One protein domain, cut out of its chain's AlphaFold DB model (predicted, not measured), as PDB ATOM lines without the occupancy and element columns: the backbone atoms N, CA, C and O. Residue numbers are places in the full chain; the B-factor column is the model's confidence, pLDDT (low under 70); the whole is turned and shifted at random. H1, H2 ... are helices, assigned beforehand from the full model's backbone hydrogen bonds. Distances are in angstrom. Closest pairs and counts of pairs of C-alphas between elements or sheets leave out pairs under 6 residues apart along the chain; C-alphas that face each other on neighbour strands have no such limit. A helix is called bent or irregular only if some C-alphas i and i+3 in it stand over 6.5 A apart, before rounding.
ATOM      1  N   ILE A   4     246.254 293.796 206.565       45.38
ATOM      2  CA  ILE A   4     245.655 292.470 206.759       45.38
ATOM      3  C   ILE A   4     245.496 292.138 208.246       45.38
ATOM      4  O   ILE A   4     244.477 291.601 208.657       45.38
ATOM      5  N   ALA A   5     246.457 292.516 209.092       45.62
ATOM      6  CA  ALA A   5     246.347 292.230 210.522       45.62
ATOM      7  C   ALA A   5     245.278 293.087 211.212       45.62
ATOM      8  O   ALA A   5     244.688 292.648 212.192       45.62
ATOM      9  N   THR A   6     245.023 294.294 210.702       53.25
ATOM     10  CA  THR A   6     243.930 295.144 211.186       53.25
ATOM     11  C   THR A   6     242.584 294.481 210.897       53.25
ATOM     12  O   THR A   6     241.790 294.321 211.817       53.25
ATOM     13  N   LEU A   7     242.391 293.985 209.668       54.50
ATOM     14  CA  LEU A   7     241.173 293.282 209.241       54.50
ATOM     15  C   LEU A   7     240.952 291.967 210.002       54.50
ATOM     16  O   LEU A   7     239.841 291.676 210.432       54.50
ATOM     17  N   GLU A   8     242.011 291.186 210.225       59.12
ATOM     18  CA  GLU A   8     241.902 289.939 210.991       59.12
ATOM     19  C   GLU A   8     241.589 290.179 212.469       59.12
ATOM     20  O   GLU A   8     240.841 289.425 213.088       59.12
ATOM     21  N   THR A   9     242.126 291.254 213.045       60.84
ATOM     22  CA  THR A   9     241.815 291.615 214.431       60.84
ATOM     23  C   THR A   9     240.388 292.157 214.554       60.84
ATOM     24  O   THR A   9     239.701 291.852 215.526       60.84
ATOM     25  N   GLU A  10     239.911 292.917 213.565       61.44
ATOM     26  CA  GLU A  10     238.519 293.374 213.492       61.44
ATOM     27  C   GLU A  10     237.531 292.209 213.375       61.44
ATOM     28  O   GLU A  10     236.513 292.215 214.061       61.44
ATOM     29  N   ALA A  11     237.835 291.183 212.579       62.69
ATOM     30  CA  ALA A  11     236.969 290.015 212.439       62.69
ATOM     31  C   ALA A  11     236.821 289.221 213.748       62.69
ATOM     32  O   ALA A  11     235.702 288.882 214.112       62.69
ATOM     33  N   ILE A  12     237.907 288.992 214.498       63.94
ATOM     34  CA  ILE A  12     237.866 288.307 215.810       63.94
ATOM     35  C   ILE A  12     237.032 289.089 216.814       63.94
ATOM     36  O   ILE A  12     236.200 288.528 217.525       63.94
ATOM     37  N   VAL A  13     237.265 290.399 216.870       64.56
ATOM     38  CA  VAL A  13     236.501 291.313 217.716       64.56
ATOM     39  C   VAL A  13     235.018 291.247 217.367       64.56
ATOM     40  O   VAL A  13     234.179 291.178 218.264       64.56
ATOM     41  N   ASN A  14     234.700 291.236 216.074       65.31
ATOM     42  CA  ASN A  14     233.332 291.118 215.608       65.31
ATOM     43  C   ASN A  14     232.756 289.737 215.940       65.31
ATOM     44  O   ASN A  14     231.640 289.682 216.417       65.31
ATOM     45  N   TYR A  15     233.486 288.634 215.806       67.81
ATOM     46  CA  TYR A  15     232.978 287.305 216.168       67.81
ATOM     47  C   TYR A  15     232.683 287.160 217.662       67.81
ATOM     48  O   TYR A  15     231.610 286.699 218.039       67.81
ATOM     49  N   LEU A  16     233.597 287.612 218.523       66.00
ATOM     50  CA  LEU A  16     233.444 287.480 219.974       66.00
ATOM     51  C   LEU A  16     232.354 288.402 220.552       66.00
ATOM     52  O   LEU A  16     231.856 288.148 221.647       66.00
ATOM     53  N   HIS A  17     231.972 289.470 219.839       65.75
ATOM     54  CA  HIS A  17     231.081 290.508 220.371       65.75
ATOM     55  C   HIS A  17     229.933 290.943 219.447       65.75
ATOM     56  O   HIS A  17     229.179 291.840 219.837       65.75
ATOM     57  N   ALA A  18     229.769 290.343 218.262       63.62
ATOM     58  CA  ALA A  18     228.781 290.751 217.254       63.62
ATOM     59  C   ALA A  18     227.384 290.846 217.854       63.62
ATOM     60  O   ALA A  18     226.740 291.888 217.740       63.62
ATOM     61  N   ASP A  19     226.963 289.810 218.573       63.78
ATOM     62  CA  ASP A  19     225.618 289.740 219.130       63.78
ATOM     63  C   ASP A  19     225.397 290.763 220.242       63.78
ATOM     64  O   ASP A  19     224.369 291.436 220.263       63.78
ATOM     65  N   ILE A  20     226.372 290.956 221.135       64.81
ATOM     66  CA  ILE A  20     226.254 291.916 222.243       64.81
ATOM     67  C   ILE A  20     226.244 293.351 221.709       64.81
ATOM     68  O   ILE A  20     225.433 294.168 222.149       64.81
ATOM     69  N   ILE A  21     227.119 293.669 220.750       66.75
ATOM     70  CA  ILE A  21     227.224 295.014 220.175       66.75
ATOM     71  C   ILE A  21     226.005 295.322 219.305       66.75
ATOM     72  O   ILE A  21     225.436 296.408 219.432       66.75
ATOM     73  N   MET A  22     225.580 294.396 218.440       72.00
ATOM     74  CA  MET A  22     224.401 294.597 217.598       72.00
ATOM     75  C   MET A  22     223.124 294.689 218.426       72.00
ATOM     76  O   MET A  22     222.358 295.632 218.237       72.00
ATOM     77  N   LYS A  23     222.904 293.764 219.368       74.75
ATOM     78  CA  LYS A  23     221.695 293.748 220.202       74.75
ATOM     79  C   LYS A  23     221.564 295.029 221.021       74.75
ATOM     80  O   LYS A  23     220.514 295.663 220.969       74.75
ATOM     81  N   ASN A  24     222.636 295.464 221.688       69.75
ATOM     82  CA  ASN A  24     222.600 296.688 222.490       69.75
ATOM     83  C   ASN A  24     222.461 297.959 221.642       69.75
ATOM     84  O   ASN A  24     221.739 298.876 222.029       69.75
ATOM     85  N   ARG A  25     223.080 298.025 220.454       75.94
ATOM     86  CA  ARG A  25     222.862 299.150 219.524       75.94
ATOM     87  C   ARG A  25     221.406 299.237 219.071       75.94
ATOM     88  O   ARG A  25     220.844 300.330 219.076       75.94
ATOM     89  N   SER A  26     220.798 298.106 218.723       76.88
ATOM     90  CA  SER A  26     219.390 298.040 218.320       76.88
ATOM     91  C   SER A  26     218.446 298.400 219.471       76.88
ATOM     92  O   SER A  26     217.488 299.137 219.258       76.88
ATOM     93  N   GLN A  27     218.735 297.952 220.698       75.50
ATOM     94  CA  GLN A  27     217.961 298.303 221.894       75.50
ATOM     95  C   GLN A  27     218.019 299.804 222.204       75.50
ATOM     96  O   GLN A  27     216.978 300.413 222.443       75.50
ATOM     97  N   ILE A  28     219.198 300.427 222.108       76.38
ATOM     98  CA  ILE A  28     219.353 301.879 222.279       76.38
ATOM     99  C   ILE A  28     218.603 302.638 221.183       76.38
ATOM    100  O   ILE A  28     217.875 303.582 221.478       76.38
ATOM    101  N   GLN A  29     218.738 302.233 219.916       82.31
ATOM    102  CA  GLN A  29     218.027 302.884 218.810       82.31
ATOM    103  C   GLN A  29     216.510 302.788 218.968       82.31
ATOM    104  O   GLN A  29     215.815 303.787 218.774       82.31
ATOM    105  N   PHE A  30     216.003 301.619 219.363       85.75
ATOM    106  CA  PHE A  30     214.593 301.424 219.666       85.75
ATOM    107  C   PHE A  30     214.142 302.341 220.810       85.75
ATOM    108  O   PHE A  30     213.198 303.113 220.629       85.75
ATOM    109  N   ALA A  31     214.853 302.338 221.940       72.19
ATOM    110  CA  ALA A  31     214.502 303.148 223.102       72.19
ATOM    111  C   ALA A  31     214.537 304.655 222.799       72.19
ATOM    112  O   ALA A  31     213.606 305.378 223.151       72.19
ATOM    113  N   LEU A  32     215.543 305.125 222.054       79.31
ATOM    114  CA  LEU A  32     215.621 306.509 221.578       79.31
ATOM    115  C   LEU A  32     214.476 306.861 220.619       79.31
ATOM    116  O   LEU A  32     213.962 307.980 220.660       79.31
ATOM    117  N   SER A  33     214.068 305.936 219.745       81.50
ATOM    118  CA  SER A  33     212.945 306.156 218.828       81.50
ATOM    119  C   SER A  33     211.607 306.259 219.565       81.50
ATOM    120  O   SER A  33     210.788 307.116 219.233       81.50
ATOM    121  N   GLU A  34     211.411 305.449 220.607       80.94
ATOM    122  CA  GLU A  34     210.202 305.459 221.430       80.94
ATOM    123  C   GLU A  34     210.154 306.683 222.349       80.94
ATOM    124  O   GLU A  34     209.105 307.314 222.458       80.94
ATOM    125  N   LEU A  35     211.287 307.111 222.918       78.00
ATOM    126  CA  LEU A  35     211.381 308.387 223.634       78.00
ATOM    127  C   LEU A  35     211.034 309.568 222.725       78.00
ATOM    128  O   LEU A  35     210.202 310.392 223.091       78.00
ATOM    129  N   LYS A  36     211.576 309.611 221.501       80.88
ATOM    130  CA  LYS A  36     211.220 310.651 220.522       80.88
ATOM    131  C   LYS A  36     209.740 310.632 220.151       80.88
ATOM    132  O   LYS A  36     209.169 311.691 219.918       80.88
ATOM    133  N   ARG A  37     209.108 309.457 220.090       77.31
ATOM    134  CA  ARG A  37     207.660 309.319 219.856       77.31
ATOM    135  C   ARG A  37     206.818 309.762 221.050       77.31
ATOM    136  O   ARG A  37     205.728 310.273 220.842       77.31
ATOM    137  N   LEU A  38     207.311 309.577 222.272       69.25
ATOM    138  CA  LEU A  38     206.671 310.079 223.491       69.25
ATOM    139  C   LEU A  38     206.834 311.604 223.637       69.25
ATOM    140  O   LEU A  38     205.930 312.268 224.139       69.25
ATOM    141  N   GLU A  39     207.960 312.160 223.182       68.50
ATOM    142  CA  GLU A  39     208.252 313.601 223.195       68.50
ATOM    143  C   GLU A  39     207.576 314.357 222.044       68.50
ATOM    144  O   GLU A  39     207.096 315.483 222.228       68.50
ATOM    145  N   HIS A  40     207.474 313.743 220.860       60.47
ATOM    146  CA  HIS A  40     206.606 314.234 219.802       60.47
ATOM    147  C   HIS A  40     205.160 314.025 220.225       60.47
ATOM    148  O   HIS A  40     204.560 312.982 219.974       60.47
ATOM    149  N   LYS A  41     204.591 315.076 220.828       50.50
ATOM    150  CA  LYS A  41     203.145 315.295 220.880       50.50
ATOM    151  C   LYS A  41     202.552 314.787 219.573       50.50
ATOM    152  O   LYS A  41     202.885 315.294 218.500       50.50
ATOM    153  N   SER A  42     201.694 313.783 219.679       46.16
ATOM    154  CA  SER A  42     200.808 313.387 218.602       46.16
ATOM    155  C   SER A  42     200.258 314.653 217.917       46.16
ATOM    156  O   SER A  42     199.877 315.610 218.606       46.16
ATOM    157  N   PRO A  43     200.182 314.706 216.574       49.31
ATOM    158  CA  PRO A  43     199.593 315.844 215.865       49.31
ATOM    159  C   PRO A  43     198.101 316.069 216.193       49.31
ATOM    160  O   PRO A  43     197.468 316.972 215.641       49.31
ATOM    161  N   THR A  44     197.526 315.296 217.119       50.56
ATOM    162  CA  THR A  44     196.163 315.447 217.622       50.56
ATOM    163  C   THR A  44     195.897 316.812 218.244       50.56
ATOM    164  O   THR A  44     194.786 317.300 218.114       50.56
ATOM    165  N   GLY A  45     196.898 317.537 218.755       53.28
ATOM    166  CA  GLY A  45     196.665 318.864 219.340       53.28
ATOM    167  C   GLY A  45     196.129 319.935 218.374       53.28
ATOM    168  O   GLY A  45     195.530 320.904 218.836       53.28
ATOM    169  N   MET A  46     196.323 319.804 217.053       52.09
ATOM    170  CA  MET A  46     195.776 320.758 216.071       52.09
ATOM    171  C   MET A  46     194.472 320.243 215.440       52.09
ATOM    172  O   MET A  46     193.538 321.022 215.260       52.09
ATOM    173  N   PHE A  47     194.374 318.933 215.190       51.22
ATOM    174  CA  PHE A  47     193.175 318.298 214.636       51.22
ATOM    175  C   PHE A  47     192.035 318.190 215.663       51.22
ATOM    176  O   PHE A  47     190.902 318.533 215.342       51.22
ATOM    177  N   GLU A  48     192.319 317.841 216.923       51.03
ATOM    178  CA  GLU A  48     191.331 317.877 218.013       51.03
ATOM    179  C   GLU A  48     190.906 319.309 218.331       51.03
ATOM    180  O   GLU A  48     189.733 319.524 218.609       51.03
ATOM    181  N   LYS A  49     191.793 320.314 218.216       54.12
ATOM    182  CA  LYS A  49     191.420 321.741 218.336       54.12
ATOM    183  C   LYS A  49     190.518 322.223 217.196       54.12
ATOM    184  O   LYS A  49     189.679 323.095 217.410       54.12
ATOM    185  N   LEU A  50     190.675 321.670 215.992       55.06
ATOM    186  CA  LEU A  50     189.796 321.931 214.849       55.06
ATOM    187  C   LEU A  50     188.432 321.247 215.022       55.06
ATOM    188  O   LEU A  50     187.404 321.893 214.834       55.06
ATOM    189  N   ILE A  51     188.413 319.986 215.462       57.09
ATOM    190  CA  ILE A  51     187.180 319.230 215.724       57.09
ATOM    191  C   ILE A  51     186.415 319.822 216.920       57.09
ATOM    192  O   ILE A  51     185.207 320.027 216.831       57.09
ATOM    193  N   THR A  52     187.099 320.195 218.007       54.16
ATOM    194  CA  THR A  52     186.469 320.860 219.164       54.16
ATOM    195  C   THR A  52     185.984 322.267 218.838       54.16
ATOM    196  O   THR A  52     184.921 322.636 219.322       54.16
ATOM    197  N   ARG A  53     186.650 323.044 217.967       53.78
ATOM    198  CA  ARG A  53     186.095 324.331 217.499       53.78
ATOM    199  C   ARG A  53     184.788 324.158 216.723       53.78
ATOM    200  O   ARG A  53     183.860 324.921 216.971       53.78
ATOM    201  N   PHE A  54     184.672 323.138 215.870       53.16
ATOM    202  CA  PHE A  54     183.419 322.833 215.164       53.16
ATOM    203  C   PHE A  54     182.334 322.227 216.073       53.16
ATOM    204  O   PHE A  54     181.149 322.503 215.887       53.16
ATOM    205  N   ALA A  55     182.716 321.448 217.086       49.81
ATOM    206  CA  ALA A  55     181.778 320.882 218.058       49.81
ATOM    207  C   ALA A  55     181.331 321.896 219.135       49.81
ATOM    208  O   ALA A  55     180.220 321.805 219.654       49.81
ATOM    209  N   SER A  56     182.149 322.911 219.439       49.06
ATOM    210  CA  SER A  56     181.897 323.901 220.500       49.06
ATOM    211  C   SER A  56     180.756 324.888 220.220       49.06
ATOM    212  O   SER A  56     180.354 325.624 221.119       49.06
ATOM    213  N   ASN A  71     199.291 310.744 232.566       61.12
ATOM    214  CA  ASN A  71     200.634 311.296 232.746       61.12
ATOM    215  C   ASN A  71     201.536 310.356 233.548       61.12
ATOM    216  O   ASN A  71     202.683 310.137 233.155       61.12
ATOM    217  N   ASN A  72     200.995 309.714 234.583       68.31
ATOM    218  CA  ASN A  72     201.751 308.794 235.430       68.31
ATOM    219  C   ASN A  72     202.256 307.565 234.638       68.31
ATOM    220  O   ASN A  72     203.411 307.149 234.751       68.31
ATOM    221  N   ASN A  73     201.435 307.040 233.719       74.44
ATOM    222  CA  ASN A  73     201.838 305.950 232.822       74.44
ATOM    223  C   ASN A  73     202.904 306.366 231.793       74.44
ATOM    224  O   ASN A  73     203.780 305.566 231.447       74.44
ATOM    225  N   LYS A  74     202.868 307.612 231.302       73.75
ATOM    226  CA  LYS A  74     203.880 308.133 230.367       73.75
ATOM    227  C   LYS A  74     205.221 308.361 231.051       73.75
ATOM    228  O   LYS A  74     206.248 307.999 230.480       73.75
ATOM    229  N   GLU A  75     205.224 308.915 232.261       77.44
ATOM    230  CA  GLU A  75     206.449 309.104 233.044       77.44
ATOM    231  C   GLU A  75     207.085 307.772 233.431       77.44
ATOM    232  O   GLU A  75     208.291 307.601 233.256       77.44
ATOM    233  N   LYS A  76     206.276 306.787 233.838       83.44
ATOM    234  CA  LYS A  76     206.758 305.433 234.115       83.44
ATOM    235  C   LYS A  76     207.411 304.790 232.888       83.44
ATOM    236  O   LYS A  76     208.545 304.324 232.968       83.44
ATOM    237  N   LYS A  77     206.751 304.848 231.726       81.38
ATOM    238  CA  LYS A  77     207.307 304.326 230.466       81.38
ATOM    239  C   LYS A  77     208.573 305.079 230.037       81.38
ATOM    240  O   LYS A  77     209.499 304.476 229.500       81.38
ATOM    241  N   ARG A  78     208.649 306.390 230.292       80.38
ATOM    242  CA  ARG A  78     209.853 307.196 230.039       80.38
ATOM    243  C   ARG A  78     211.020 306.746 230.916       80.38
ATOM    244  O   ARG A  78     212.116 306.562 230.397       80.38
ATOM    245  N   ALA A  79     210.782 306.528 232.209       84.12
ATOM    246  CA  ALA A  79     211.794 306.041 233.143       84.12
ATOM    247  C   ALA A  79     212.292 304.629 232.777       84.12
ATOM    248  O   ALA A  79     213.493 304.370 232.811       84.12
ATOM    249  N   GLU A  80     211.396 303.733 232.355       82.06
ATOM    250  CA  GLU A  80     211.745 302.382 231.889       82.06
ATOM    251  C   GLU A  80     212.625 302.406 230.623       82.06
ATOM    252  O   GLU A  80     213.637 301.703 230.543       82.06
ATOM    253  N   LEU A  81     212.284 303.254 229.644       81.69
ATOM    254  CA  LEU A  81     213.088 303.433 228.431       81.69
ATOM    255  C   LEU A  81     214.447 304.075 228.734       81.69
ATOM    256  O   LEU A  81     215.456 303.658 228.165       81.69
ATOM    257  N   GLN A  82     214.491 305.041 229.654       83.31
ATOM    258  CA  GLN A  82     215.734 305.677 230.089       83.31
ATOM    259  C   GLN A  82     216.665 304.673 230.786       83.31
ATOM    260  O   GLN A  82     217.840 304.582 230.439       83.31
ATOM    261  N   SER A  83     216.124 303.851 231.688       85.31
ATOM    262  CA  SER A  83     216.859 302.765 232.350       85.31
ATOM    263  C   SER A  83     217.409 301.746 231.343       85.31
ATOM    264  O   SER A  83     218.564 301.331 231.426       85.31
ATOM    265  N   THR A  84     216.622 301.406 230.318       80.31
ATOM    266  CA  THR A  84     217.070 300.517 229.234       80.31
ATOM    267  C   THR A  84     218.268 301.100 228.478       80.31
ATOM    268  O   THR A  84     219.216 300.374 228.183       80.31
ATOM    269  N   ILE A  85     218.267 302.409 228.197       81.12
ATOM    270  CA  ILE A  85     219.403 303.089 227.557       81.12
ATOM    271  C   ILE A  85     220.643 303.013 228.448       81.12
ATOM    272  O   ILE A  85     221.703 302.615 227.972       81.12
ATOM    273  N   GLU A  86     220.517 303.339 229.734       81.00
ATOM    274  CA  GLU A  86     221.647 303.343 230.671       81.00
ATOM    275  C   GLU A  86     222.299 301.961 230.810       81.00
ATOM    276  O   GLU A  86     223.531 301.844 230.774       81.00
ATOM    277  N   ILE A  87     221.483 300.906 230.909       79.56
ATOM    278  CA  ILE A  87     221.950 299.517 230.981       79.56
ATOM    279  C   ILE A  87     222.656 299.126 229.678       79.56
ATOM    280  O   ILE A  87     223.806 298.681 229.714       79.56
ATOM    281  N   SER A  88     222.028 299.352 228.520       72.00
ATOM    282  CA  SER A  88     222.628 299.007 227.226       72.00
ATOM    283  C   SER A  88     223.900 299.813 226.927       72.00
ATOM    284  O   SER A  88     224.841 299.294 226.323       72.00
ATOM    285  N   GLU A  89     223.994 301.066 227.376       74.81
ATOM    286  CA  GLU A  89     225.225 301.856 227.280       74.81
ATOM    287  C   GLU A  89     226.342 301.303 228.166       74.81
ATOM    288  O   GLU A  89     227.503 301.259 227.745       74.81
ATOM    289  N   ALA A  90     226.019 300.870 229.388       73.25
ATOM    290  CA  ALA A  90     226.983 300.228 230.273       73.25
ATOM    291  C   ALA A  90     227.506 298.913 229.672       73.25
ATOM    292  O   ALA A  90     228.718 298.671 229.684       73.25
ATOM    293  N   GLU A  91     226.629 298.108 229.072       69.69
ATOM    294  CA  GLU A  91     227.011 296.885 228.360       69.69
ATOM    295  C   GLU A  91     227.898 297.174 227.142       69.69
ATOM    296  O   GLU A  91     228.915 296.503 226.953       69.69
ATOM    297  N   LEU A  92     227.605 298.222 226.360       71.88
ATOM    298  CA  LEU A  92     228.473 298.652 225.257       71.88
ATOM    299  C   LEU A  92     229.843 299.134 225.739       71.88
ATOM    300  O   LEU A  92     230.855 298.818 225.106       71.88
ATOM    301  N   ARG A  93     229.908 299.885 226.847       72.38
ATOM    302  CA  ARG A  93     231.188 300.288 227.453       72.38
ATOM    303  C   ARG A  93     232.005 299.057 227.843       72.38
ATOM    304  O   ARG A  93     233.185 298.986 227.507       72.38
ATOM    305  N   ARG A  94     231.374 298.061 228.471       67.44
ATOM    306  CA  ARG A  94     232.026 296.800 228.844       67.44
ATOM    307  C   ARG A  94     232.508 296.015 227.622       67.44
ATOM    308  O   ARG A  94     233.655 295.576 227.606       67.44
ATOM    309  N   ALA A  95     231.683 295.894 226.584       65.69
ATOM    310  CA  ALA A  95     232.058 295.215 225.344       65.69
ATOM    311  C   ALA A  95     233.275 295.875 224.671       65.69
ATOM    312  O   ALA A  95     234.178 295.174 224.226       65.69
ATOM    313  N   ARG A  96     233.361 297.214 224.673       69.81
ATOM    314  CA  ARG A  96     234.532 297.947 224.154       69.81
ATOM    315  C   ARG A  96     235.806 297.688 224.954       69.81
ATOM    316  O   ARG A  96     236.880 297.583 224.369       69.81
ATOM    317  N   VAL A  97     235.709 297.595 226.281       66.94
ATOM    318  CA  VAL A  97     236.867 297.262 227.129       66.94
ATOM    319  C   VAL A  97     237.398 295.874 226.777       66.94
ATOM    320  O   VAL A  97     238.599 295.726 226.560       66.94
ATOM    321  N   ILE A  98     236.514 294.886 226.638       65.94
ATOM    322  CA  ILE A  98     236.903 293.518 226.271       65.94
ATOM    323  C   ILE A  98     237.469 293.479 224.841       65.94
ATOM    324  O   ILE A  98     238.525 292.891 224.617       65.94
ATOM    325  N   GLN A  99     236.856 294.193 223.893       67.81
ATOM    326  CA  GLN A  99     237.383 294.378 222.536       67.81
ATOM    327  C   GLN A  99     238.821 294.919 222.551       67.81
ATOM    328  O   GLN A  99     239.694 294.373 221.876       67.81
ATOM    329  N   ASN A 100     239.100 295.950 223.352       67.31
ATOM    330  CA  ASN A 100     240.449 296.500 223.480       67.31
ATOM    331  C   ASN A 100     241.425 295.484 224.097       67.31
ATOM    332  O   ASN A 100     242.575 295.403 223.667       67.31
ATOM    333  N   GLN A 101     240.982 294.687 225.075       67.19
ATOM    334  CA  GLN A 101     241.793 293.627 225.684       67.19
ATOM    335  C   GLN A 101     242.139 292.522 224.676       67.19
ATOM    336  O   GLN A 101     243.300 292.126 224.591       67.19
ATOM    337  N   ILE A 102     241.178 292.085 223.860       70.31
ATOM    338  CA  ILE A 102     241.373 291.105 222.781       70.31
ATOM    339  C   ILE A 102     242.394 291.614 221.758       70.31
ATOM    340  O   ILE A 102     243.368 290.919 221.452       70.31
ATOM    341  N   GLN A 103     242.211 292.846 221.266       70.81
ATOM    342  CA  GLN A 103     243.141 293.476 220.322       70.81
ATOM    343  C   GLN A 103     244.559 293.544 220.899       70.81
ATOM    344  O   GLN A 103     245.539 293.245 220.211       70.81
ATOM    345  N   MET A 104     244.670 293.902 222.180       73.69
ATOM    346  CA  MET A 104     245.952 294.015 222.858       73.69
ATOM    347  C   MET A 104     246.635 292.655 223.030       73.69
ATOM    348  O   MET A 104     247.808 292.532 222.688       73.69
ATOM    349  N   VAL A 105     245.923 291.633 223.518       74.88
ATOM    350  CA  VAL A 105     246.479 290.289 223.749       74.88
ATOM    351  C   VAL A 105     246.928 289.647 222.442       74.88
ATOM    352  O   VAL A 105     248.057 289.162 222.366       74.88
ATOM    353  N   SER A 106     246.103 289.724 221.396       76.12
ATOM    354  CA  SER A 106     246.461 289.257 220.053       76.12
ATOM    355  C   SER A 106     247.738 289.941 219.541       76.12
ATOM    356  O   SER A 106     248.707 289.278 219.160       76.12
ATOM    357  N   GLY A 107     247.804 291.277 219.627       76.69
ATOM    358  CA  GLY A 107     248.974 292.043 219.195       76.69
ATOM    359  C   GLY A 107     250.243 291.728 219.994       76.69
ATOM    360  O   GLY A 107     251.325 291.599 219.419       76.69
ATOM    361  N   VAL A 108     250.116 291.563 221.311       81.62
ATOM    362  CA  VAL A 108     251.216 291.200 222.211       81.62
ATOM    363  C   VAL A 108     251.754 289.803 221.882       81.62
ATOM    364  O   VAL A 108     252.969 289.646 221.756       81.62
ATOM    365  N   ILE A 109     250.885 288.813 221.656       80.50
ATOM    366  CA  ILE A 109     251.289 287.452 221.265       80.50
ATOM    367  C   ILE A 109     252.066 287.475 219.948       80.50
ATOM    368  O   ILE A 109     253.150 286.896 219.876       80.50
ATOM    369  N   ILE A 110     251.568 288.190 218.935       82.19
ATOM    370  CA  ILE A 110     252.246 288.305 217.638       82.19
ATOM    371  C   ILE A 110     253.649 288.896 217.816       82.19
ATOM    372  O   ILE A 110     254.615 288.323 217.321       82.19
ATOM    373  N   VAL A 111     253.794 290.002 218.557       83.50
ATOM    374  CA  VAL A 111     255.106 290.640 218.777       83.50
ATOM    375  C   VAL A 111     256.068 289.703 219.505       83.50
ATOM    376  O   VAL A 111     257.225 289.585 219.102       83.50
ATOM    377  N   VAL A 112     255.601 289.014 220.546       84.88
ATOM    378  CA  VAL A 112     256.422 288.083 221.330       84.88
ATOM    379  C   VAL A 112     256.869 286.891 220.477       84.88
ATOM    380  O   VAL A 112     258.051 286.547 220.484       84.88
ATOM    381  N   LEU A 113     255.967 286.290 219.699       85.06
ATOM    382  CA  LEU A 113     256.285 285.172 218.806       85.06
ATOM    383  C   LEU A 113     257.203 285.598 217.647       85.06
ATOM    384  O   LEU A 113     258.156 284.884 217.323       85.06
ATOM    385  N   THR A 114     256.984 286.781 217.068       86.56
ATOM    386  CA  THR A 114     257.864 287.360 216.045       86.56
ATOM    387  C   THR A 114     259.272 287.587 216.600       86.56
ATOM    388  O   THR A 114     260.255 287.179 215.977       86.56
ATOM    389  N   ALA A 115     259.387 288.177 217.795       84.31
ATOM    390  CA  ALA A 115     260.666 288.381 218.470       84.31
ATOM    391  C   ALA A 115     261.361 287.050 218.783       84.31
ATOM    392  O   ALA A 115     262.554 286.912 218.523       84.31
ATOM    393  N   LYS A 116     260.616 286.041 219.256       85.19
ATOM    394  CA  LYS A 116     261.131 284.685 219.502       85.19
ATOM    395  C   LYS A 116     261.759 284.070 218.257       85.19
ATOM    396  O   LYS A 116     262.831 283.480 218.344       85.19
ATOM    397  N   SER A 117     261.087 284.206 217.115       85.06
ATOM    398  CA  SER A 117     261.561 283.679 215.835       85.06
ATOM    399  C   SER A 117     262.842 284.386 215.377       85.06
ATOM    400  O   SER A 117     263.806 283.728 214.994       85.06
ATOM    401  N   LYS A 118     262.906 285.719 215.503       84.81
ATOM    402  CA  LYS A 118     264.062 286.524 215.064       84.81
ATOM    403  C   LYS A 118     265.283 286.454 215.963       84.81
ATOM    404  O   LYS A 118     266.403 286.565 215.479       84.81
ATOM    405  N   LEU A 119     265.077 286.329 217.267       79.19
ATOM    406  CA  LEU A 119     266.144 286.437 218.259       79.19
ATOM    407  C   LEU A 119     266.701 285.082 218.691       79.19
ATOM    408  O   LEU A 119     267.546 285.056 219.583       79.19
ATOM    409  N   LYS A 120     266.263 283.988 218.049       75.94
ATOM    410  CA  LYS A 120     266.583 282.587 218.375       75.94
ATOM    411  C   LYS A 120     268.081 282.283 218.518       75.94
ATOM    412  O   LYS A 120     268.423 281.316 219.189       75.94
ATOM    413  N   GLU A 121     268.954 283.132 217.978       65.31
ATOM    414  CA  GLU A 121     270.406 282.908 217.938       65.31
ATOM    415  C   GLU A 121     271.244 284.057 218.538       65.31
ATOM    416  O   GLU A 121     272.463 283.946 218.600       65.31
ATOM    417  N   VAL A 122     270.633 285.159 219.003       66.06
ATOM    418  CA  VAL A 122     271.371 286.426 219.242       66.06
ATOM    419  C   VAL A 122     271.467 286.829 220.721       66.06
ATOM    420  O   VAL A 122     272.381 287.555 221.103       66.06
ATOM    421  N   SER A 123     270.544 286.402 221.592       67.44
ATOM    422  CA  SER A 123     270.570 286.806 223.011       67.44
ATOM    423  C   SER A 123     269.900 285.783 223.930       67.44
ATOM    424  O   SER A 123     268.675 285.754 224.055       67.44
ATOM    425  N   GLY A 124     270.707 284.966 224.615       71.44
ATOM    426  CA  GLY A 124     270.219 283.903 225.508       71.44
ATOM    427  C   GLY A 124     269.330 284.408 226.654       71.44
ATOM    428  O   GLY A 124     268.285 283.822 226.932       71.44
ATOM    429  N   GLY A 125     269.681 285.544 227.270       78.69
ATOM    430  CA  GLY A 125     268.874 286.146 228.341       78.69
ATOM    431  C   GLY A 125     267.519 286.677 227.855       78.69
ATOM    432  O   GLY A 125     266.494 286.478 228.505       78.69
ATOM    433  N   MET A 126     267.486 287.303 226.676       79.12
ATOM    434  CA  MET A 126     266.249 287.816 226.079       79.12
ATOM    435  C   MET A 126     265.343 286.681 225.584       79.12
ATOM    436  O   MET A 126     264.132 286.735 225.777       79.12
ATOM    437  N   LEU A 127     265.922 285.616 225.026       78.06
ATOM    438  CA  LEU A 127     265.203 284.404 224.624       78.06
ATOM    439  C   LEU A 127     264.463 283.744 225.784       78.06
ATOM    440  O   LEU A 127     263.314 283.330 225.618       78.06
ATOM    441  N   HIS A 128     265.092 283.675 226.956       82.94
ATOM    442  CA  HIS A 128     264.451 283.132 228.149       82.94
ATOM    443  C   HIS A 128     263.226 283.967 228.558       82.94
ATOM    444  O   HIS A 128     262.150 283.416 228.799       82.94
ATOM    445  N   ARG A 129     263.352 285.302 228.575       82.06
ATOM    446  CA  ARG A 129     262.249 286.226 228.905       82.06
ATOM    447  C   ARG A 129     261.103 286.140 227.897       82.06
ATOM    448  O   ARG A 129     259.948 285.992 228.293       82.06
ATOM    449  N   ILE A 130     261.423 286.115 226.602       81.94
ATOM    450  CA  ILE A 130     260.455 285.873 225.523       81.94
ATOM    451  C   ILE A 130     259.747 284.530 225.726       81.94
ATOM    452  O   ILE A 130     258.527 284.451 225.596       81.94
ATOM    453  N   GLY A 131     260.488 283.469 226.060       81.38
ATOM    454  CA  GLY A 131     259.933 282.143 226.325       81.38
ATOM    455  C   GLY A 131     258.944 282.139 227.490       81.38
ATOM    456  O   GLY A 131     257.842 281.603 227.349       81.38
ATOM    457  N   ALA A 132     259.304 282.784 228.602       82.06
ATOM    458  CA  ALA A 132     258.438 282.922 229.770       82.06
ATOM    459  C   ALA A 132     257.159 283.704 229.439       82.06
ATOM    460  O   ALA A 132     256.059 283.220 229.708       82.06
ATOM    461  N   LEU A 133     257.292 284.861 228.782       81.38
ATOM    462  CA  LEU A 133     256.157 285.702 228.405       81.38
ATOM    463  C   LEU A 133     255.235 285.001 227.398       81.38
ATOM    464  O   LEU A 133     254.018 285.024 227.568       81.38
ATOM    465  N   THR A 134     255.810 284.308 226.403       81.75
ATOM    466  CA  THR A 134     255.054 283.482 225.445       81.75
ATOM    467  C   THR A 134     254.200 282.477 226.203       81.75
ATOM    468  O   THR A 134     252.995 282.432 225.992       81.75
ATOM    469  N   LYS A 135     254.812 281.706 227.116       80.75
ATOM    470  CA  LYS A 135     254.124 280.662 227.883       80.75
ATOM    471  C   LYS A 135     252.956 281.243 228.671       80.75
ATOM    472  O   LYS A 135     251.858 280.705 228.576       80.75
ATOM    473  N   THR A 136     253.172 282.349 229.390       77.69
ATOM    474  CA  THR A 136     252.119 283.016 230.167       77.69
ATOM    475  C   THR A 136     250.964 283.472 229.276       77.69
ATOM    476  O   THR A 136     249.813 283.148 229.562       77.69
ATOM    477  N   LEU A 137     251.261 284.152 228.167       74.44
ATOM    478  CA  LEU A 137     250.246 284.660 227.246       74.44
ATOM    479  C   LEU A 137     249.444 283.531 226.602       74.44
ATOM    480  O   LEU A 137     248.221 283.542 226.688       74.44
ATOM    481  N   THR A 138     250.113 282.521 226.041       69.94
ATOM    482  CA  THR A 138     249.447 281.381 225.388       69.94
ATOM    483  C   THR A 138     248.667 280.507 226.368       69.94
ATOM    484  O   THR A 138     247.753 279.794 225.970       69.94
ATOM    485  N   SER A 139     249.019 280.542 227.657       72.31
ATOM    486  CA  SER A 139     248.288 279.816 228.700       72.31
ATOM    487  C   SER A 139     247.059 280.561 229.226       72.31
ATOM    488  O   SER A 139     246.237 279.946 229.906       72.31
ATOM    489  N   SER A 140     246.916 281.855 228.920       76.25
ATOM    490  CA  SER A 140     245.783 282.652 229.392       76.25
ATOM    491  C   SER A 140     244.471 282.200 228.744       76.25
ATOM    492  O   SER A 140     244.441 281.846 227.565       76.25
ATOM    493  N   ALA A 141     243.374 282.223 229.511       72.44
ATOM    494  CA  ALA A 141     242.040 281.893 228.999       72.44
ATOM    495  C   ALA A 141     241.657 282.790 227.812       72.44
ATOM    496  O   ALA A 141     241.217 282.293 226.782       72.44
ATOM    497  N   LEU A 142     241.968 284.086 227.912       72.88
ATOM    498  CA  LEU A 142     241.722 285.062 226.855       72.88
ATOM    499  C   LEU A 142     242.477 284.731 225.556       72.88
ATOM    500  O   LEU A 142     241.915 284.853 224.478       72.88
ATOM    501  N   ALA A 143     243.728 284.262 225.624       73.69
ATOM    502  CA  ALA A 143     244.446 283.846 224.416       73.69
ATOM    503  C   ALA A 143     243.832 282.602 223.757       73.69
ATOM    504  O   ALA A 143     243.831 282.506 222.532       73.69
ATOM    505  N   LYS A 144     243.296 281.666 224.553       79.75
ATOM    506  CA  LYS A 144     242.587 280.490 224.027       79.75
ATOM    507  C   LYS A 144     241.284 280.888 223.348       79.75
ATOM    508  O   LYS A 144     241.023 280.427 222.249       79.75
ATOM    509  N   GLU A 145     240.508 281.774 223.967       75.12
ATOM    510  CA  GLU A 145     239.281 282.317 223.373       75.12
ATOM    511  C   GLU A 145     239.565 283.037 222.051       75.12
ATOM    512  O   GLU A 145     238.831 282.858 221.083       75.12
ATOM    513  N   VAL A 146     240.666 283.792 221.986       76.44
ATOM    514  CA  VAL A 146     241.116 284.438 220.748       76.44
ATOM    515  C   VAL A 146     241.451 283.410 219.669       76.44
ATOM    516  O   VAL A 146     240.996 283.581 218.543       76.44
ATOM    517  N   GLU A 147     242.210 282.354 219.974       80.06
ATOM    518  CA  GLU A 147     242.536 281.346 218.953       80.06
ATOM    519  C   GLU A 147     241.328 280.510 218.528       80.06
ATOM    520  O   GLU A 147     241.136 280.307 217.335       80.06
ATOM    521  N   CYS A 148     240.443 280.126 219.452       80.56
ATOM    522  CA  CYS A 148     239.190 279.457 219.093       80.56
ATOM    523  C   CYS A 148     238.308 280.338 218.194       80.56
ATOM    524  O   CYS A 148     237.709 279.844 217.243       80.56
ATOM    525  N   ALA A 149     238.247 281.648 218.458       70.81
ATOM    526  CA  ALA A 149     237.541 282.588 217.591       70.81
ATOM    527  C   ALA A 149     238.185 282.694 216.202       70.81
ATOM    528  O   ALA A 149     237.475 282.801 215.207       70.81
ATOM    529  N   ARG A 150     239.520 282.650 216.115       80.00
ATOM    530  CA  ARG A 150     240.235 282.641 214.830       80.00
ATOM    531  C   ARG A 150     239.946 281.379 214.035       80.00
ATOM    532  O   ARG A 150     239.620 281.490 212.859       80.00
ATOM    533  N   GLU A 151     239.997 280.217 214.677       77.69
ATOM    534  CA  GLU A 151     239.651 278.931 214.066       77.69
ATOM    535  C   GLU A 151     238.206 278.925 213.553       77.69
ATOM    536  O   GLU A 151     237.963 278.566 212.403       77.69
ATOM    537  N   ALA A 152     237.253 279.392 214.365       72.19
ATOM    538  CA  ALA A 152     235.843 279.460 213.987       72.19
ATOM    539  C   ALA A 152     235.561 280.422 212.820       72.19
ATOM    540  O   ALA A 152     234.555 280.280 212.127       72.19
ATOM    541  N   LEU A 153     236.440 281.400 212.610       69.31
ATOM    542  CA  LEU A 153     236.395 282.347 211.501       69.31
ATOM    543  C   LEU A 153     237.246 281.917 210.297       69.31
ATOM    544  O   LEU A 153     237.433 282.719 209.383       69.31
ATOM    545  N   GLU A 154     237.807 280.703 210.313       76.44
ATOM    546  CA  GLU A 154     238.741 280.206 209.291       76.44
ATOM    547  C   GLU A 154     239.934 281.157 209.059       76.44
ATOM    548  O   GLU A 154     240.491 281.269 207.965       76.44
ATOM    549  N   MET A 155     240.341 281.879 210.106       78.94
ATOM    550  CA  MET A 155     241.495 282.768 210.065       78.94
ATOM    551  C   MET A 155     242.780 282.005 210.353       78.94
ATOM    552  O   MET A 155     242.806 281.015 211.078       78.94
ATOM    553  N   ARG A 156     243.889 282.547 209.849       81.12
ATOM    554  CA  ARG A 156     245.246 282.063 210.149       81.12
ATOM    555  C   ARG A 156     245.495 282.049 211.654       81.12
ATOM    556  O   ARG A 156     244.958 282.899 212.353       81.12
ATOM    557  N   SER A 157     246.345 281.180 212.178       85.56
ATOM    558  CA  SER A 157     246.688 281.224 213.611       85.56
ATOM    559  C   SER A 157     247.530 282.463 213.964       85.56
ATOM    560  O   SER A 157     248.219 283.033 213.106       85.56
ATOM    561  N   LEU A 158     247.554 282.876 215.240       83.25
ATOM    562  CA  LEU A 158     248.472 283.938 215.695       83.25
ATOM    563  C   LEU A 158     249.936 283.558 215.442       83.25
ATOM    564  O   LEU A 158     250.783 284.428 215.218       83.25
ATOM    565  N   ARG A 159     250.236 282.255 215.453       85.38
ATOM    566  CA  ARG A 159     251.561 281.720 215.146       85.38
ATOM    567  C   ARG A 159     251.945 281.928 213.684       85.38
ATOM    568  O   ARG A 159     253.032 282.441 213.429       85.38
ATOM    569  N   GLU A 160     251.069 281.583 212.747       84.62
ATOM    570  CA  GLU A 160     251.314 281.783 211.312       84.62
ATOM    571  C   GLU A 160     251.532 283.262 210.984       84.62
ATOM    572  O   GLU A 160     252.480 283.617 210.279       84.62
ATOM    573  N   LEU A 161     250.715 284.145 211.566       83.94
ATOM    574  CA  LEU A 161     250.904 285.592 211.460       83.94
ATOM    575  C   LEU A 161     252.260 286.047 211.997       83.94
ATOM    576  O   LEU A 161     252.933 286.884 211.389       83.94
ATOM    577  N   ALA A 162     252.659 285.534 213.158       83.69
ATOM    578  CA  ALA A 162     253.920 285.898 213.778       83.69
ATOM    579  C   ALA A 162     255.125 285.428 212.957       83.69
ATOM    580  O   ALA A 162     256.111 286.164 212.864       83.69
ATOM    581  N   GLU A 163     255.048 284.240 212.355       85.56
ATOM    582  CA  GLU A 163     256.068 283.678 211.467       85.56
ATOM    583  C   GLU A 163     256.165 284.471 210.156       85.56
ATOM    584  O   GLU A 163     257.263 284.848 209.740       85.56
ATOM    585  N   GLU A 164     255.031 284.826 209.546       84.81
ATOM    586  CA  GLU A 164     254.999 285.700 208.372       84.81
ATOM    587  C   GLU A 164     255.627 287.063 208.669       84.81
ATOM    588  O   GLU A 164     256.479 287.538 207.913       84.81
ATOM    589  N   ARG A 165     255.245 287.687 209.787       79.69
ATOM    590  CA  ARG A 165     255.811 288.976 210.195       79.69
ATOM    591  C   ARG A 165     257.278 288.879 210.537       79.69
ATOM    592  O   ARG A 165     258.019 289.798 210.200       79.69
ATOM    593  N   ALA A 166     257.701 287.782 211.160       83.19
ATOM    594  CA  ALA A 166     259.108 287.535 211.392       83.19
ATOM    595  C   ALA A 166     259.861 287.619 210.069       83.19
ATOM    596  O   ALA A 166     260.763 288.434 209.984       83.19
ATOM    597  N   ARG A 167     259.459 286.932 208.995       83.31
ATOM    598  CA  ARG A 167     260.188 287.004 207.706       83.31
ATOM    599  C   ARG A 167     260.531 288.436 207.268       83.31
ATOM    600  O   ARG A 167     261.671 288.688 206.895       83.31
ATOM    601  N   ASN A 168     259.597 289.366 207.448       82.88
ATOM    602  CA  ASN A 168     259.690 290.732 206.932       82.88
ATOM    603  C   ASN A 168     260.240 291.775 207.920       82.88
ATOM    604  O   ASN A 168     260.405 292.929 207.536       82.88
ATOM    605  N   VAL A 169     260.480 291.422 209.188       82.62
ATOM    606  CA  VAL A 169     260.911 292.390 210.209       82.62
ATOM    607  C   VAL A 169     262.408 292.277 210.507       82.62
ATOM    608  O   VAL A 169     262.970 291.179 210.599       82.62
ATOM    609  N   GLU A 170     263.057 293.423 210.689       86.75
ATOM    610  CA  GLU A 170     264.450 293.503 211.129       86.75
ATOM    611  C   GLU A 170     264.599 293.114 212.606       86.75
ATOM    612  O   GLU A 170     263.702 293.335 213.427       86.75
ATOM    613  N   ILE A 171     265.758 292.552 212.962       84.00
ATOM    614  CA  ILE A 171     266.033 292.045 214.315       84.00
ATOM    615  C   ILE A 171     265.939 293.163 215.366       84.00
ATOM    616  O   ILE A 171     265.324 292.962 216.413       84.00
ATOM    617  N   GLU A 172     266.482 294.352 215.086       84.31
ATOM    618  CA  GLU A 172     266.437 295.481 216.029       84.31
ATOM    619  C   GLU A 172     265.015 296.025 216.227       84.31
ATOM    620  O   GLU A 172     264.624 296.378 217.343       84.31
ATOM    621  N   VAL A 173     264.189 296.005 215.176       84.50
ATOM    622  CA  VAL A 173     262.768 296.372 215.269       84.50
ATOM    623  C   VAL A 173     262.011 295.364 216.136       84.50
ATOM    624  O   VAL A 173     261.245 295.766 217.014       84.50
ATOM    625  N   ALA A 174     262.262 294.062 215.950       82.81
ATOM    626  CA  ALA A 174     261.678 293.013 216.786       82.81
ATOM    627  C   ALA A 174     262.102 293.147 218.258       82.81
ATOM    628  O   ALA A 174     261.262 293.039 219.154       82.81
ATOM    629  N   ARG A 175     263.382 293.447 218.511       82.62
ATOM    630  CA  ARG A 175     263.929 293.683 219.853       82.62
ATOM    631  C   ARG A 175     263.271 294.886 220.531       82.62
ATOM    632  O   ARG A 175     262.799 294.769 221.660       82.62
ATOM    633  N   SER A 176     263.196 296.025 219.843       84.81
ATOM    634  CA  SER A 176     262.558 297.240 220.368       84.81
ATOM    635  C   SER A 176     261.071 297.020 220.667       84.81
ATOM    636  O   SER A 176     260.573 297.429 221.718       84.81
ATOM    637  N   ALA A 177     260.355 296.338 219.768       83.94
ATOM    638  CA  ALA A 177     258.944 296.019 219.955       83.94
ATOM    639  C   ALA A 177     258.718 295.090 221.157       83.94
ATOM    640  O   ALA A 177     257.810 295.342 221.950       83.94
ATOM    641  N   PHE A 178     259.567 294.071 221.327       84.69
ATOM    642  CA  PHE A 178     259.515 293.175 222.479       84.69
ATOM    643  C   PHE A 178     259.694 293.932 223.799       84.69
ATOM    644  O   PHE A 178     258.845 293.806 224.674       84.69
ATOM    645  N   LEU A 179     260.722 294.780 223.921       83.19
ATOM    646  CA  LEU A 179     260.969 295.551 225.150       83.19
ATOM    647  C   LEU A 179     259.792 296.473 225.511       83.19
ATOM    648  O   LEU A 179     259.426 296.595 226.679       83.19
ATOM    649  N   LYS A 180     259.148 297.088 224.509       84.75
ATOM    650  CA  LYS A 180     257.936 297.900 224.721       84.75
ATOM    651  C   LYS A 180     256.757 297.064 225.216       84.75
ATOM    652  O   LYS A 180     255.998 297.522 226.066       84.75
ATOM    653  N   VAL A 181     256.570 295.872 224.654       83.25
ATOM    654  CA  VAL A 181     255.504 294.943 225.058       83.25
ATOM    655  C   VAL A 181     255.745 294.413 226.462       83.25
ATOM    656  O   VAL A 181     254.810 294.346 227.251       83.25
ATOM    657  N   GLU A 182     256.987 294.094 226.790       79.44
ATOM    658  CA  GLU A 182     257.372 293.605 228.103       79.44
ATOM    659  C   GLU A 182     257.117 294.648 229.195       79.44
ATOM    660  O   GLU A 182     256.442 294.337 230.171       79.44
ATOM    661  N   GLY A 183     257.512 295.909 228.982       79.00
ATOM    662  CA  GLY A 183     257.202 296.989 229.925       79.00
ATOM    663  C   GLY A 183     255.694 297.216 230.105       79.00
ATOM    664  O   GLY A 183     255.224 297.438 231.219       79.00
ATOM    665  N   LYS A 184     254.901 297.096 229.030       79.56
ATOM    666  CA  LYS A 184     253.429 297.159 229.117       79.56
ATOM    667  C   LYS A 184     252.841 295.965 229.865       79.56
ATOM    668  O   LYS A 184     251.903 296.133 230.637       79.56
ATOM    669  N   TRP A 185     253.375 294.769 229.639       76.88
ATOM    670  CA  TRP A 185     252.938 293.549 230.308       76.88
ATOM    671  C   TRP A 185     253.248 293.579 231.806       76.88
ATOM    672  O   TRP A 185     252.388 293.241 232.613       76.88
ATOM    673  N   GLU A 186     254.445 294.021 232.186       75.88
ATOM    674  CA  GLU A 186     254.829 294.209 233.585       75.88
ATOM    675  C   GLU A 186     253.953 295.267 234.264       75.88
ATOM    676  O   GLU A 186     253.460 295.024 235.363       75.88
ATOM    677  N   ALA A 187     253.656 296.381 233.582       71.94
ATOM    678  CA  ALA A 187     252.721 297.386 234.084       71.94
ATOM    679  C   ALA A 187     251.299 296.827 234.277       71.94
ATOM    680  O   ALA A 187     250.678 297.086 235.304       71.94
ATOM    681  N   MET A 188     250.786 296.020 233.338       68.75
ATOM    682  CA  MET A 188     249.482 295.360 233.498       68.75
ATOM    683  C   MET A 188     249.481 294.322 234.618       68.75
ATOM    684  O   MET A 188     248.499 294.220 235.349       68.75
ATOM    685  N   ARG A 189     250.558 293.543 234.766       69.81
ATOM    686  CA  ARG A 189     250.689 292.581 235.865       69.81
ATOM    687  C   ARG A 189     250.685 293.309 237.208       69.81
ATOM    688  O   ARG A 189     249.937 292.909 238.092       69.81
ATOM    689  N   ALA A 190     251.456 294.388 237.331       69.75
ATOM    690  CA  ALA A 190     251.498 295.215 238.532       69.75
ATOM    691  C   ALA A 190     250.133 295.853 238.840       69.75
ATOM    692  O   ALA A 190     249.709 295.865 239.992       69.75
ATOM    693  N   LEU A 191     249.407 296.316 237.815       55.69
ATOM    694  CA  LEU A 191     248.043 296.823 237.966       55.69
ATOM    695  C   LEU A 191     247.082 295.720 238.442       55.69
ATOM    696  O   LEU A 191     246.345 295.925 239.398       55.69
ATOM    697  N   GLY A 192     247.137 294.527 237.845       57.78
ATOM    698  CA  GLY A 192     246.311 293.388 238.258       57.78
ATOM    699  C   GLY A 192     246.649 292.850 239.655       57.78
ATOM    700  O   GLY A 192     245.771 292.344 240.354       57.78
ATOM    701  N   GLU A 193     247.903 292.968 240.091       67.56
ATOM    702  CA  GLU A 193     248.327 292.701 241.471       67.56
ATOM    703  C   GLU A 193     247.774 293.749 242.444       67.56
ATOM    704  O   GLU A 193     247.270 293.389 243.511       67.56
ATOM    705  N   TRP A 194     247.817 295.028 242.064       51.84
ATOM    706  CA  TRP A 194     247.303 296.148 242.854       51.84
ATOM    707  C   TRP A 194     245.770 296.131 242.987       51.84
ATOM    708  O   TRP A 194     245.247 296.354 244.075       51.84
ATOM    709  N   GLU A 195     245.048 295.771 241.924       46.72
ATOM    710  CA  GLU A 195     243.585 295.602 241.918       46.72
ATOM    711  C   GLU A 195     243.120 294.305 242.613       46.72
ATOM    712  O   GLU A 195     241.922 294.047 242.728       46.72
ATOM    713  N   GLY A 196     244.047 293.460 243.084       45.00
ATOM    714  CA  GLY A 196     243.732 292.193 243.752       45.00
ATOM    715  C   GLY A 196     243.233 291.084 242.817       45.00
ATOM    716  O   GLY A 196     242.856 290.012 243.291       45.00
TER     717      GLY A 196
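What this domain is: This is residues 4 to 56 and 71 to 196 of the 201 residues of an uncharacterized protein of Pseudocercospora musae (UniProt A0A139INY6). A single very long helix, H3, is the shaft of a long rod: H1b runs back along its first half, while H4, H5, H6 and H7 pack round its second half as a helical head. H1a crosses H3 at residues 99 to 106 of H3, next to H5, H2 sticks out past the other end of the rod from the head, and the last part of H7, residues 186 to 194, sticks out from the head. The printed part has 179 residues with seven named helices, H1 to H7 in chain order, and no named strand; the class is all helix. It is extended, with a radius of gyration of the C-alphas of 26.2 A and spans of 98 by 37 by 26 A.

How they stand to each other: Begin with H3, residues 71 to 118, the hub, which touches five other helices. Go back to H1, residues 4 to 39: by its hydrogen bonds it was assigned as one helix, but it is bent, with C-alphas 16 and 19 8.2 A apart. Its arms, H1a, residues 4 to 16, and H1b, residues 19 to 39, stand at a steep tilt of 69 degrees, only just short of about perpendicular. H1b touches residues 74 to 95 of H3 at a shallow tilt of 27 degrees, opposite ways; the closest C-alphas, of Asn 24 and Ser 88, are 5.3 A apart. H1a touches H3 with residues 9 to 13 alone, at a steep tilt of 43 degrees; the closest C-alphas, of Val 13 and Gln 99, are 5.8 A apart. H4, residues 124 to 139, forms a helical hairpin with H3, at a shallow tilt of 34 degrees, only just short of steep; the closest C-alphas, of Lys 116 and Ile 130, are 6.2 A apart. H5, residues 141 to 152, touches H3 about perpendicular at 89 degrees, closest at the C-alphas of Val 105 and Ala 143, 6.8 A. H6, residues 158 to 168, touches H3 at the C-alphas of Thr 114 and Ala 162, 4.8 A, its closest pair. H7, residues 171 to 194, touches H3 with residues 171 to 181 alone, closest at the C-alphas of Ala 115 and Ala 174, 5.0 A. H2, residues 44 to 55, touches no helix. Every O i to N i+4 pair is within hydrogen-bond range in H1a, H1b, H3, H4, H5 and H7, against 7 of 8 in H2 and 6 of 7 in H6.

Where its parts are: Find C-alpha 71 at (200.634, 311.296, 232.746); from there H3 runs 70.4 A to C-alpha 118 at (264.062, 286.524, 215.064). H1b is 29.8 A long, H4 22.5 A, and H7 34.4 A, ending at C-alpha 194, (247.303, 296.148, 242.854).

The domain as a whole: The C-alphas of Ser 56 and Glu 121 are the two farthest apart, at 97.6 A. Residues 57 to 70 are not printed, and C-alphas 56 and 71 are 25.7 A apart across this cut. The links printed whole are tight. Mean pLDDT of the printed part is 72.8; 63 residues are under 70, among them 4 to 21, 38 to 56 and 188 to 196.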